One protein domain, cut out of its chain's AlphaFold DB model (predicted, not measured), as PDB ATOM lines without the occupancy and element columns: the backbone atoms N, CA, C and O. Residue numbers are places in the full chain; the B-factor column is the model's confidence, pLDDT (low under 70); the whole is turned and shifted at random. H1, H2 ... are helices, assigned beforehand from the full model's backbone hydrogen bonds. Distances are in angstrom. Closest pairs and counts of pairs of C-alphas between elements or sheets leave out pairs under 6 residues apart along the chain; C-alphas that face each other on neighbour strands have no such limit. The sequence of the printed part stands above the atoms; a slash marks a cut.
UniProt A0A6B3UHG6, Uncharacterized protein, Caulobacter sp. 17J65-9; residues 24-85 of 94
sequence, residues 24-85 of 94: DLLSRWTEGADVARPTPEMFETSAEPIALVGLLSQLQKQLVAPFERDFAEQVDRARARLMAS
ATOM      1  N   ASP A  24     329.497 320.232 249.053       89.56
ATOM      2  CA  ASP A  24     329.546 321.541 249.720       89.56
ATOM      3  C   ASP A  24     330.934 321.856 250.306       89.56
ATOM      4  O   ASP A  24     331.453 322.961 250.132       89.56
ATOM      5  N   LEU A  25     331.559 320.890 250.989       90.50
ATOM      6  CA  LEU A  25     332.893 321.062 251.565       90.50
ATOM      7  C   LEU A  25     333.934 321.386 250.491       90.50
ATOM      8  O   LEU A  25     334.677 322.360 250.626       90.50
ATOM      9  N   LEU A  26     333.976 320.580 249.429       90.75
ATOM     10  CA  LEU A  26     334.969 320.726 248.373       90.75
ATOM     11  C   LEU A  26     334.739 321.997 247.553       90.75
ATOM     12  O   LEU A  26     335.713 322.690 247.269       90.75
ATOM     13  N   SER A  27     333.488 322.366 247.259       87.25
ATOM     14  CA  SER A  27     333.156 323.645 246.615       87.25
ATOM     15  C   SER A  27     333.628 324.838 247.445       87.25
ATOM     16  O   SER A  27     334.223 325.769 246.903       87.25
ATOM     17  N   ARG A  28     333.453 324.819 248.775       85.75
ATOM     18  CA  ARG A  28     333.971 325.894 249.641       85.75
ATOM     19  C   ARG A  28     335.496 325.987 249.604       85.75
ATOM     20  O   ARG A  28     336.034 327.091 249.654       85.75
ATOM     21  N   TRP A  29     336.195 324.861 249.489       84.69
ATOM     22  CA  TRP A  29     337.657 324.833 249.403       84.69
ATOM     23  C   TRP A  29     338.184 325.336 248.055       84.69
ATOM     24  O   TRP A  29     339.205 326.028 248.011       84.69
ATOM     25  N   THR A  30     337.501 325.028 246.954       78.88
ATOM     26  CA  THR A  30     337.966 325.351 245.598       78.88
ATOM     27  C   THR A  30     337.461 326.702 245.090       78.88
ATOM     28  O   THR A  30     338.240 327.443 244.496       78.88
ATOM     29  N   GLU A  31     336.210 327.072 245.361       72.62
ATOM     30  CA  GLU A  31     335.522 328.223 244.751       72.62
ATOM     31  C   GLU A  31     335.298 329.398 245.721       72.62
ATOM     32  O   GLU A  31     335.088 330.530 245.286       72.62
ATOM     33  N   GLY A  32     335.362 329.159 247.036       59.62
ATOM     34  CA  GLY A  32     335.066 330.162 248.063       59.62
ATOM     35  C   GLY A  32     336.188 331.181 248.306       59.62
ATOM     36  O   GLY A  32     337.372 330.844 248.313       59.62
ATOM     37  N   ALA A  33     335.801 332.434 248.571       54.97
ATOM     38  CA  ALA A  33     336.698 333.508 249.012       54.97
ATOM     39  C   ALA A  33     336.852 333.593 250.548       54.97
ATOM     40  O   ALA A  33     337.619 334.425 251.025       54.97
ATOM     41  N   ASP A  34     336.143 332.754 251.316       53.94
ATOM     42  CA  ASP A  34     335.989 332.933 252.765       53.94
ATOM     43  C   ASP A  34     336.627 331.802 253.604       53.94
ATOM     44  O   ASP A  34     336.227 330.637 253.561       53.94
ATOM     45  N   VAL A  35     337.648 332.223 254.359       54.53
ATOM     46  CA  VAL A  35     338.295 331.738 255.604       54.53
ATOM     47  C   VAL A  35     338.723 330.267 255.774       54.53
ATOM     48  O   VAL A  35     339.648 330.025 256.541       54.53
ATOM     49  N   ALA A  36     338.150 329.277 255.085       62.28
ATOM     50  CA  ALA A  36     338.409 327.853 255.372       62.28
ATOM     51  C   ALA A  36     338.971 327.046 254.188       62.28
ATOM     52  O   ALA A  36     338.732 325.842 254.091       62.28
ATOM     53  N   ARG A  37     339.700 327.690 253.268       70.75
ATOM     54  CA  ARG A  37     340.461 326.966 252.241       70.75
ATOM     55  C   ARG A  37     341.666 326.280 252.903       70.75
ATOM     56  O   ARG A  37     342.361 326.942 253.676       70.75
ATOM     57  N   PRO A  38     341.955 325.005 252.592       74.94
ATOM     58  CA  PRO A  38     343.174 324.367 253.061       74.94
ATOM     59  C   PRO A  38     344.398 325.154 252.586       74.94
ATOM     60  O   PRO A  38     344.498 325.539 251.415       74.94
ATOM     61  N   THR A  39     345.315 325.438 253.506       79.88
ATOM     62  CA  THR A  39     346.578 326.096 253.168       79.88
ATOM     63  C   THR A  39     347.484 325.103 252.432       79.88
ATOM     64  O   THR A  39     347.357 323.897 252.641       79.88
ATOM     65  N   PRO A  40     348.416 325.559 251.572       77.81
ATOM     66  CA  PRO A  40     349.349 324.656 250.891       77.81
ATOM     67  C   PRO A  40     350.127 323.742 251.848       77.81
ATOM     68  O   PRO A  40     350.487 322.636 251.479       77.81
ATOM     69  N   GLU A  41     350.342 324.199 253.081       83.38
ATOM     70  CA  GLU A  41     351.032 323.481 254.159       83.38
ATOM     71  C   GLU A  41     350.251 322.268 254.689       83.38
ATOM     72  O   GLU A  41     350.835 321.408 255.339       83.38
ATOM     73  N   MET A  42     348.944 322.187 254.419       84.88
ATOM     74  CA  MET A  42     348.112 321.034 254.781       84.88
ATOM     75  C   MET A  42     348.281 319.849 253.827       84.88
ATOM     76  O   MET A  42     347.778 318.770 254.128       84.88
ATOM     77  N   PHE A  43     348.946 320.048 252.687       87.38
ATOM     78  CA  PHE A  43     349.171 319.017 251.683       87.38
ATOM     79  C   PHE A  43     350.643 318.610 251.668       87.38
ATOM     80  O   PHE A  43     351.540 319.455 251.652       87.38
ATOM     81  N   GLU A  44     350.896 317.308 251.618       91.88
ATOM     82  CA  GLU A  44     352.233 316.761 251.411       91.88
ATOM     83  C   GLU A  44     352.702 317.009 249.973       91.88
ATOM     84  O   GLU A  44     353.886 317.249 249.723       91.88
ATOM     85  N   THR A  45     351.777 316.951 249.006       92.12
ATOM     86  CA  THR A  45     352.100 317.096 247.581       92.12
ATOM     87  C   THR A  45     351.004 317.812 246.795       92.12
ATOM     88  O   THR A  45     349.858 317.927 247.214       92.12
ATOM     89  N   SER A  46     351.320 318.220 245.562       87.31
ATOM     90  CA  SER A  46     350.316 318.752 244.635       87.31
ATOM     91  C   SER A  46     349.282 317.716 244.176       87.31
ATOM     92  O   SER A  46     348.296 318.096 243.552       87.31
ATOM     93  N   ALA A  47     349.489 316.420 244.434       91.06
ATOM     94  CA  ALA A  47     348.565 315.374 244.001       91.06
ATOM     95  C   ALA A  47     347.239 315.414 244.775       91.06
ATOM     96  O   ALA A  47     346.182 315.179 244.195       91.06
ATOM     97  N   GLU A  48     347.278 315.763 246.058       91.69
ATOM     98  CA  GLU A  48     346.101 315.812 246.929       91.69
ATOM     99  C   GLU A  48     345.075 316.865 246.483       91.69
ATOM    100  O   GLU A  48     343.929 316.491 246.223       91.69
ATOM    101  N   PRO A  49     345.432 318.151 246.278       88.56
ATOM    102  CA  PRO A  49     344.472 319.125 245.769       88.56
ATOM    103  C   PRO A  49     343.960 318.768 244.364       88.56
ATOM    104  O   PRO A  49     342.797 319.033 244.061       88.56
ATOM    105  N   ILE A  50     344.771 318.118 243.515       89.81
ATOM    106  CA  ILE A  50     344.322 317.615 242.204       89.81
ATOM    107  C   ILE A  50     343.250 316.529 242.379       89.81
ATOM    108  O   ILE A  50     342.220 316.572 241.702       89.81
ATOM    109  N   ALA A  51     343.455 315.585 243.301       91.12
ATOM    110  CA  ALA A  51     342.487 314.534 243.600       91.12
ATOM    111  C   ALA A  51     341.164 315.111 244.134       91.12
ATOM    112  O   ALA A  51     340.092 314.694 243.693       91.12
ATOM    113  N   LEU A  52     341.227 316.118 245.012       91.88
ATOM    114  CA  LEU A  52     340.045 316.800 245.549       91.88
ATOM    115  C   LEU A  52     339.233 317.518 244.457       91.88
ATOM    116  O   LEU A  52     338.010 317.391 244.417       91.88
ATOM    117  N   VAL A  53     339.899 318.215 243.528       90.19
ATOM    118  CA  VAL A  53     339.241 318.848 242.366       90.19
ATOM    119  C   VAL A  53     338.615 317.799 241.439       90.19
ATOM    120  O   VAL A  53     337.504 317.986 240.931       90.19
ATOM    121  N   GLY A  54     339.304 316.672 241.234       91.38
ATOM    122  CA  GLY A  54     338.783 315.537 240.475       91.38
ATOM    123  C   GLY A  54     337.506 314.966 241.096       91.38
ATOM    124  O   GLY A  54     336.508 314.794 240.394       91.38
ATOM    125  N   LEU A  55     337.505 314.742 242.413       91.88
ATOM    126  CA  LEU A  55     336.339 314.260 243.154       91.88
ATOM    127  C   LEU A  55     335.172 315.252 243.090       91.88
ATOM    128  O   LEU A  55     334.055 314.844 242.774       91.88
ATOM    129  N   LEU A  56     335.426 316.551 243.297       91.12
ATOM    130  CA  LEU A  56     334.403 317.592 243.163       91.12
ATOM    131  C   LEU A  56     333.746 317.556 241.776       91.12
ATOM    132  O   LEU A  56     332.523 317.593 241.668       91.12
ATOM    133  N   SER A  57     334.545 317.395 240.720       89.88
ATOM    134  CA  SER A  57     334.039 317.297 239.346       89.88
ATOM    135  C   SER A  57     333.144 316.069 239.132       89.88
ATOM    136  O   SER A  57     332.182 316.129 238.368       89.88
ATOM    137  N   GLN A  58     333.444 314.937 239.781       90.06
ATOM    138  CA  GLN A  58     332.604 313.734 239.712       90.06
ATOM    139  C   GLN A  58     331.303 313.901 240.499       90.06
ATOM    140  O   GLN A  58     330.241 313.521 240.007       90.06
ATOM    141  N   LEU A  59     331.370 314.511 241.683       90.19
ATOM    142  CA  LEU A  59     330.193 314.830 242.488       90.19
ATOM    143  C   LEU A  59     329.272 315.796 241.745       90.19
ATOM    144  O   LEU A  59     328.076 315.540 241.648       90.19
ATOM    145  N   GLN A  60     329.827 316.845 241.134       87.50
ATOM    146  CA  GLN A  60     329.059 317.816 240.361       87.50
ATOM    147  C   GLN A  60     328.282 317.151 239.221       87.50
ATOM    148  O   GLN A  60     327.123 317.484 239.017       87.50
ATOM    149  N   LYS A  61     328.882 316.182 238.512       86.44
ATOM    150  CA  LYS A  61     328.212 315.421 237.438       86.44
ATOM    151  C   LYS A  61     327.070 314.536 237.937       86.44
ATOM    152  O   LYS A  61     326.142 314.272 237.179       86.44
ATOM    153  N   GLN A  62     327.153 314.046 239.170       84.00
ATOM    154  CA  GLN A  62     326.148 313.154 239.752       84.00
ATOM    155  C   GLN A  62     325.031 313.922 240.469       84.00
ATOM    156  O   GLN A  62     323.889 313.472 240.483       84.00
ATOM    157  N   LEU A  63     325.339 315.100 241.019       80.94
ATOM    158  CA  LEU A  63     324.427 315.938 241.800       80.94
ATOM    159  C   LEU A  63     323.731 317.032 240.970       80.94
ATOM    160  O   LEU A  63     323.190 317.960 241.557       80.94
ATOM    161  N   VAL A  64     323.693 316.926 239.630       61.84
ATOM    162  CA  VAL A  64     323.027 317.870 238.689       61.84
ATOM    163  C   VAL A  64     321.486 317.873 238.826       61.84
ATOM    164  O   VAL A  64     320.755 317.990 237.845       61.84
ATOM    165  N   ALA A  65     320.940 317.732 240.032       53.53
ATOM    166  CA  ALA A  65     319.638 318.311 240.319       53.53
ATOM    167  C   ALA A  65     319.826 319.839 240.349       53.53
ATOM    168  O   ALA A  65     320.855 320.306 240.843       53.53
ATOM    169  N   PRO A  66     318.899 320.634 239.785       54.03
ATOM    170  CA  PRO A  66     319.039 322.080 239.792       54.03
ATOM    171  C   PRO A  66     319.192 322.496 241.252       54.03
ATOM    172  O   PRO A  66     318.360 322.130 242.077       54.03
ATOM    173  N   PHE A  67     320.295 323.171 241.575       58.19
ATOM    174  CA  PHE A  67     320.558 323.716 242.901       58.19
ATOM    175  C   PHE A  67     319.467 324.747 243.205       58.19
ATOM    176  O   PHE A  67     319.598 325.936 242.917       58.19
ATOM    177  N   GLU A  68     318.325 324.248 243.673       59.62
ATOM    178  CA  GLU A  68     317.173 325.033 244.071       59.62
ATOM    179  C   GLU A  68     317.545 325.894 245.279       59.62
ATOM    180  O   GLU A  68     318.559 325.670 245.949       59.62
ATOM    181  N   ARG A  69     316.686 326.876 245.576       62.59
ATOM    182  CA  ARG A  69     316.787 327.794 246.725       62.59
ATOM    183  C   ARG A  69     317.120 327.117 248.061       62.59
ATOM    184  O   ARG A  69     317.607 327.800 248.956       62.59
ATOM    185  N   ASP A  70     316.918 325.807 248.162       77.69
ATOM    186  CA  ASP A  70     317.004 325.032 249.391       77.69
ATOM    187  C   ASP A  70     318.303 324.205 249.501       77.69
ATOM    188  O   ASP A  70     318.406 323.348 250.376       77.69
ATOM    189  N   PHE A  71     319.308 324.413 248.635       81.31
ATOM    190  CA  PHE A  71     320.562 323.639 248.676       81.31
ATOM    191  C   PHE A  71     321.257 323.695 250.045       81.31
ATOM    192  O   PHE A  71     321.633 322.657 250.590       81.31
ATOM    193  N   ALA A  72     321.368 324.886 250.639       84.00
ATOM    194  CA  ALA A  72     321.966 325.047 251.964       84.00
ATOM    195  C   ALA A  72     321.203 324.244 253.036       84.00
ATOM    196  O   ALA A  72     321.814 323.531 253.830       84.00
ATOM    197  N   GLU A  73     319.867 324.265 253.004       88.06
ATOM    198  CA  GLU A  73     319.050 323.484 253.938       88.06
ATOM    199  C   GLU A  73     319.208 321.972 253.735       88.06
ATOM    200  O   GLU A  73     319.185 321.203 254.699       88.06
ATOM    201  N   GLN A  74     319.361 321.521 252.488       89.19
ATOM    202  CA  GLN A  74     319.607 320.114 252.181       89.19
ATOM    203  C   GLN A  74     320.947 319.648 252.748       89.19
ATOM    204  O   GLN A  74     321.002 318.577 253.359       89.19
ATOM    205  N   VAL A  75     321.995 320.465 252.614       90.62
ATOM    206  CA  VAL A  75     323.312 320.198 253.206       90.62
ATOM    207  C   VAL A  75     323.214 320.138 254.730       90.62
ATOM    208  O   VAL A  75     323.712 319.186 255.327       90.62
ATOM    209  N   ASP A  76     322.525 321.078 255.375       91.19
ATOM    210  CA  ASP A  76     322.379 321.080 256.837       91.19
ATOM    211  C   ASP A  76     321.627 319.843 257.349       91.19
ATOM    212  O   ASP A  76     322.050 319.195 258.313       91.19
ATOM    213  N   ARG A  77     320.551 319.440 256.664       91.62
ATOM    214  CA  ARG A  77     319.814 318.207 256.989       91.62
ATOM    215  C   ARG A  77     320.652 316.954 256.751       91.62
ATOM    216  O   ARG A  77     320.503 315.984 257.494       91.62
ATOM    217  N   ALA A  78     321.484 316.939 255.713       91.88
ATOM    218  CA  ALA A  78     322.408 315.842 255.445       91.88
ATOM    219  C   ALA A  78     323.469 315.736 256.551       91.88
ATOM    220  O   ALA A  78     323.649 314.664 257.122       91.88
ATOM    221  N   ARG A  79     324.090 316.858 256.949       93.50
ATOM    222  CA  ARG A  79     325.044 316.909 258.072       93.50
ATOM    223  C   ARG A  79     324.426 316.376 259.359       93.50
ATOM    224  O   ARG A  79     325.019 315.517 260.001       93.50
ATOM    225  N   ALA A  80     323.218 316.828 259.700       92.75
ATOM    226  CA  ALA A  80     322.514 316.363 260.891       92.75
ATOM    227  C   ALA A  80     322.251 314.847 260.858       92.75
ATOM    228  O   ALA A  80     322.445 314.168 261.866       92.75
ATOM    229  N   ARG A  81     321.856 314.299 259.701       93.69
ATOM    230  CA  ARG A  81     321.629 312.857 259.528       93.69
ATOM    231  C   ARG A  81     322.912 312.040 259.621       93.69
ATOM    232  O   ARG A  81     322.904 311.005 260.284       93.69
ATOM    233  N   LEU A  82     324.011 312.511 259.029       92.19
ATOM    234  CA  LEU A  82     325.316 311.856 259.156       92.19
ATOM    235  C   LEU A  82     325.805 311.884 260.605       92.19
ATOM    236  O   LEU A  82     326.186 310.850 261.137       92.19
ATOM    237  N   MET A  83     325.713 313.026 261.286       89.81
ATOM    238  CA  MET A  83     326.077 313.121 262.702       89.81
ATOM    239  C   MET A  83     325.196 312.234 263.586       89.81
ATOM    240  O   MET A  83     325.702 311.625 264.514       89.81
ATOM    241  N   ALA A  84     323.902 312.101 263.303       87.00
ATOM    242  CA  ALA A  84     323.042 311.182 264.050       87.00
ATOM    243  C   ALA A  84     323.357 309.701 263.764       87.00
ATOM    244  O   ALA A  84     323.174 308.862 264.638       87.00
ATOM    245  N   SER A  85     323.827 309.383 262.553       82.50
ATOM    246  CA  SER A  85     324.122 308.006 262.129       82.50
ATOM    247  C   SER A  85     325.522 307.533 262.536       82.50
ATOM    248  O   SER A  85     325.710 306.345 262.765       82.50
TER     249      SER A  85
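What this domain is: This is residues 24 to 85 of the 94 residues of an uncharacterized protein of Caulobacter sp. 17J65-9 (UniProt A0A6B3UHG6). Three helices make a loose, open frame: the short H1 packs steeply on the middle of the longest helix, H2, and H3 stands off to the side, near the first residue of H1 but away from H2. A wide loop, residues 32 to 46, joins H1 to H2, and residues 41 to 48, 61 to 70 and 76 to 85 stick out free. The printed part has 62 residues with three named helices, in the order H1, H2, H3, and no named strand; its class is all helix. It is loose, with a radius of gyration of the C-alphas of 13.6 A and spans of 34 by 26 by 25 A.

Where its parts are: H1 is residues 24 to 31 and begins at C-alpha 24, (329.546, 321.541, 249.720). H2, residues 47 to 62, is 22.9 A long and begins at C-alpha 47, (348.565, 315.374, 244.001). H3, residues 71 to 85, is 20.9 A long and ends at C-alpha 85, (324.122, 308.006, 262.129).

How they stand to each other: H1 touches H2, which touches it with residues 52 to 56 alone; the closest C-alphas of the two, those of Leu 26 and Leu 56, are 6.1 A apart. The two run opposite ways at a steep tilt of 62 degrees. H1 and H3 are close but not clearly touching, the closest C-alphas being those of Asp 24 and Val 75 at 7.3 A. They run opposite ways at a steep tilt of 49 degrees. H2 and H3 are apart. In H1, H2 and H3 every O i to N i+4 pair is within hydrogen-bond range.

The domain as a whole: The two C-alphas farthest apart, those of Glu 44 and Arg 69, are 37.4 A apart. The printed part has no cut. The link from H1 to H2 is long, with 15 residues, and that from H2 to H3 is short, with 8. The mean pLDDT of the printed part is 81.9; residues 32 to 36 and 64 to 69 are under 70.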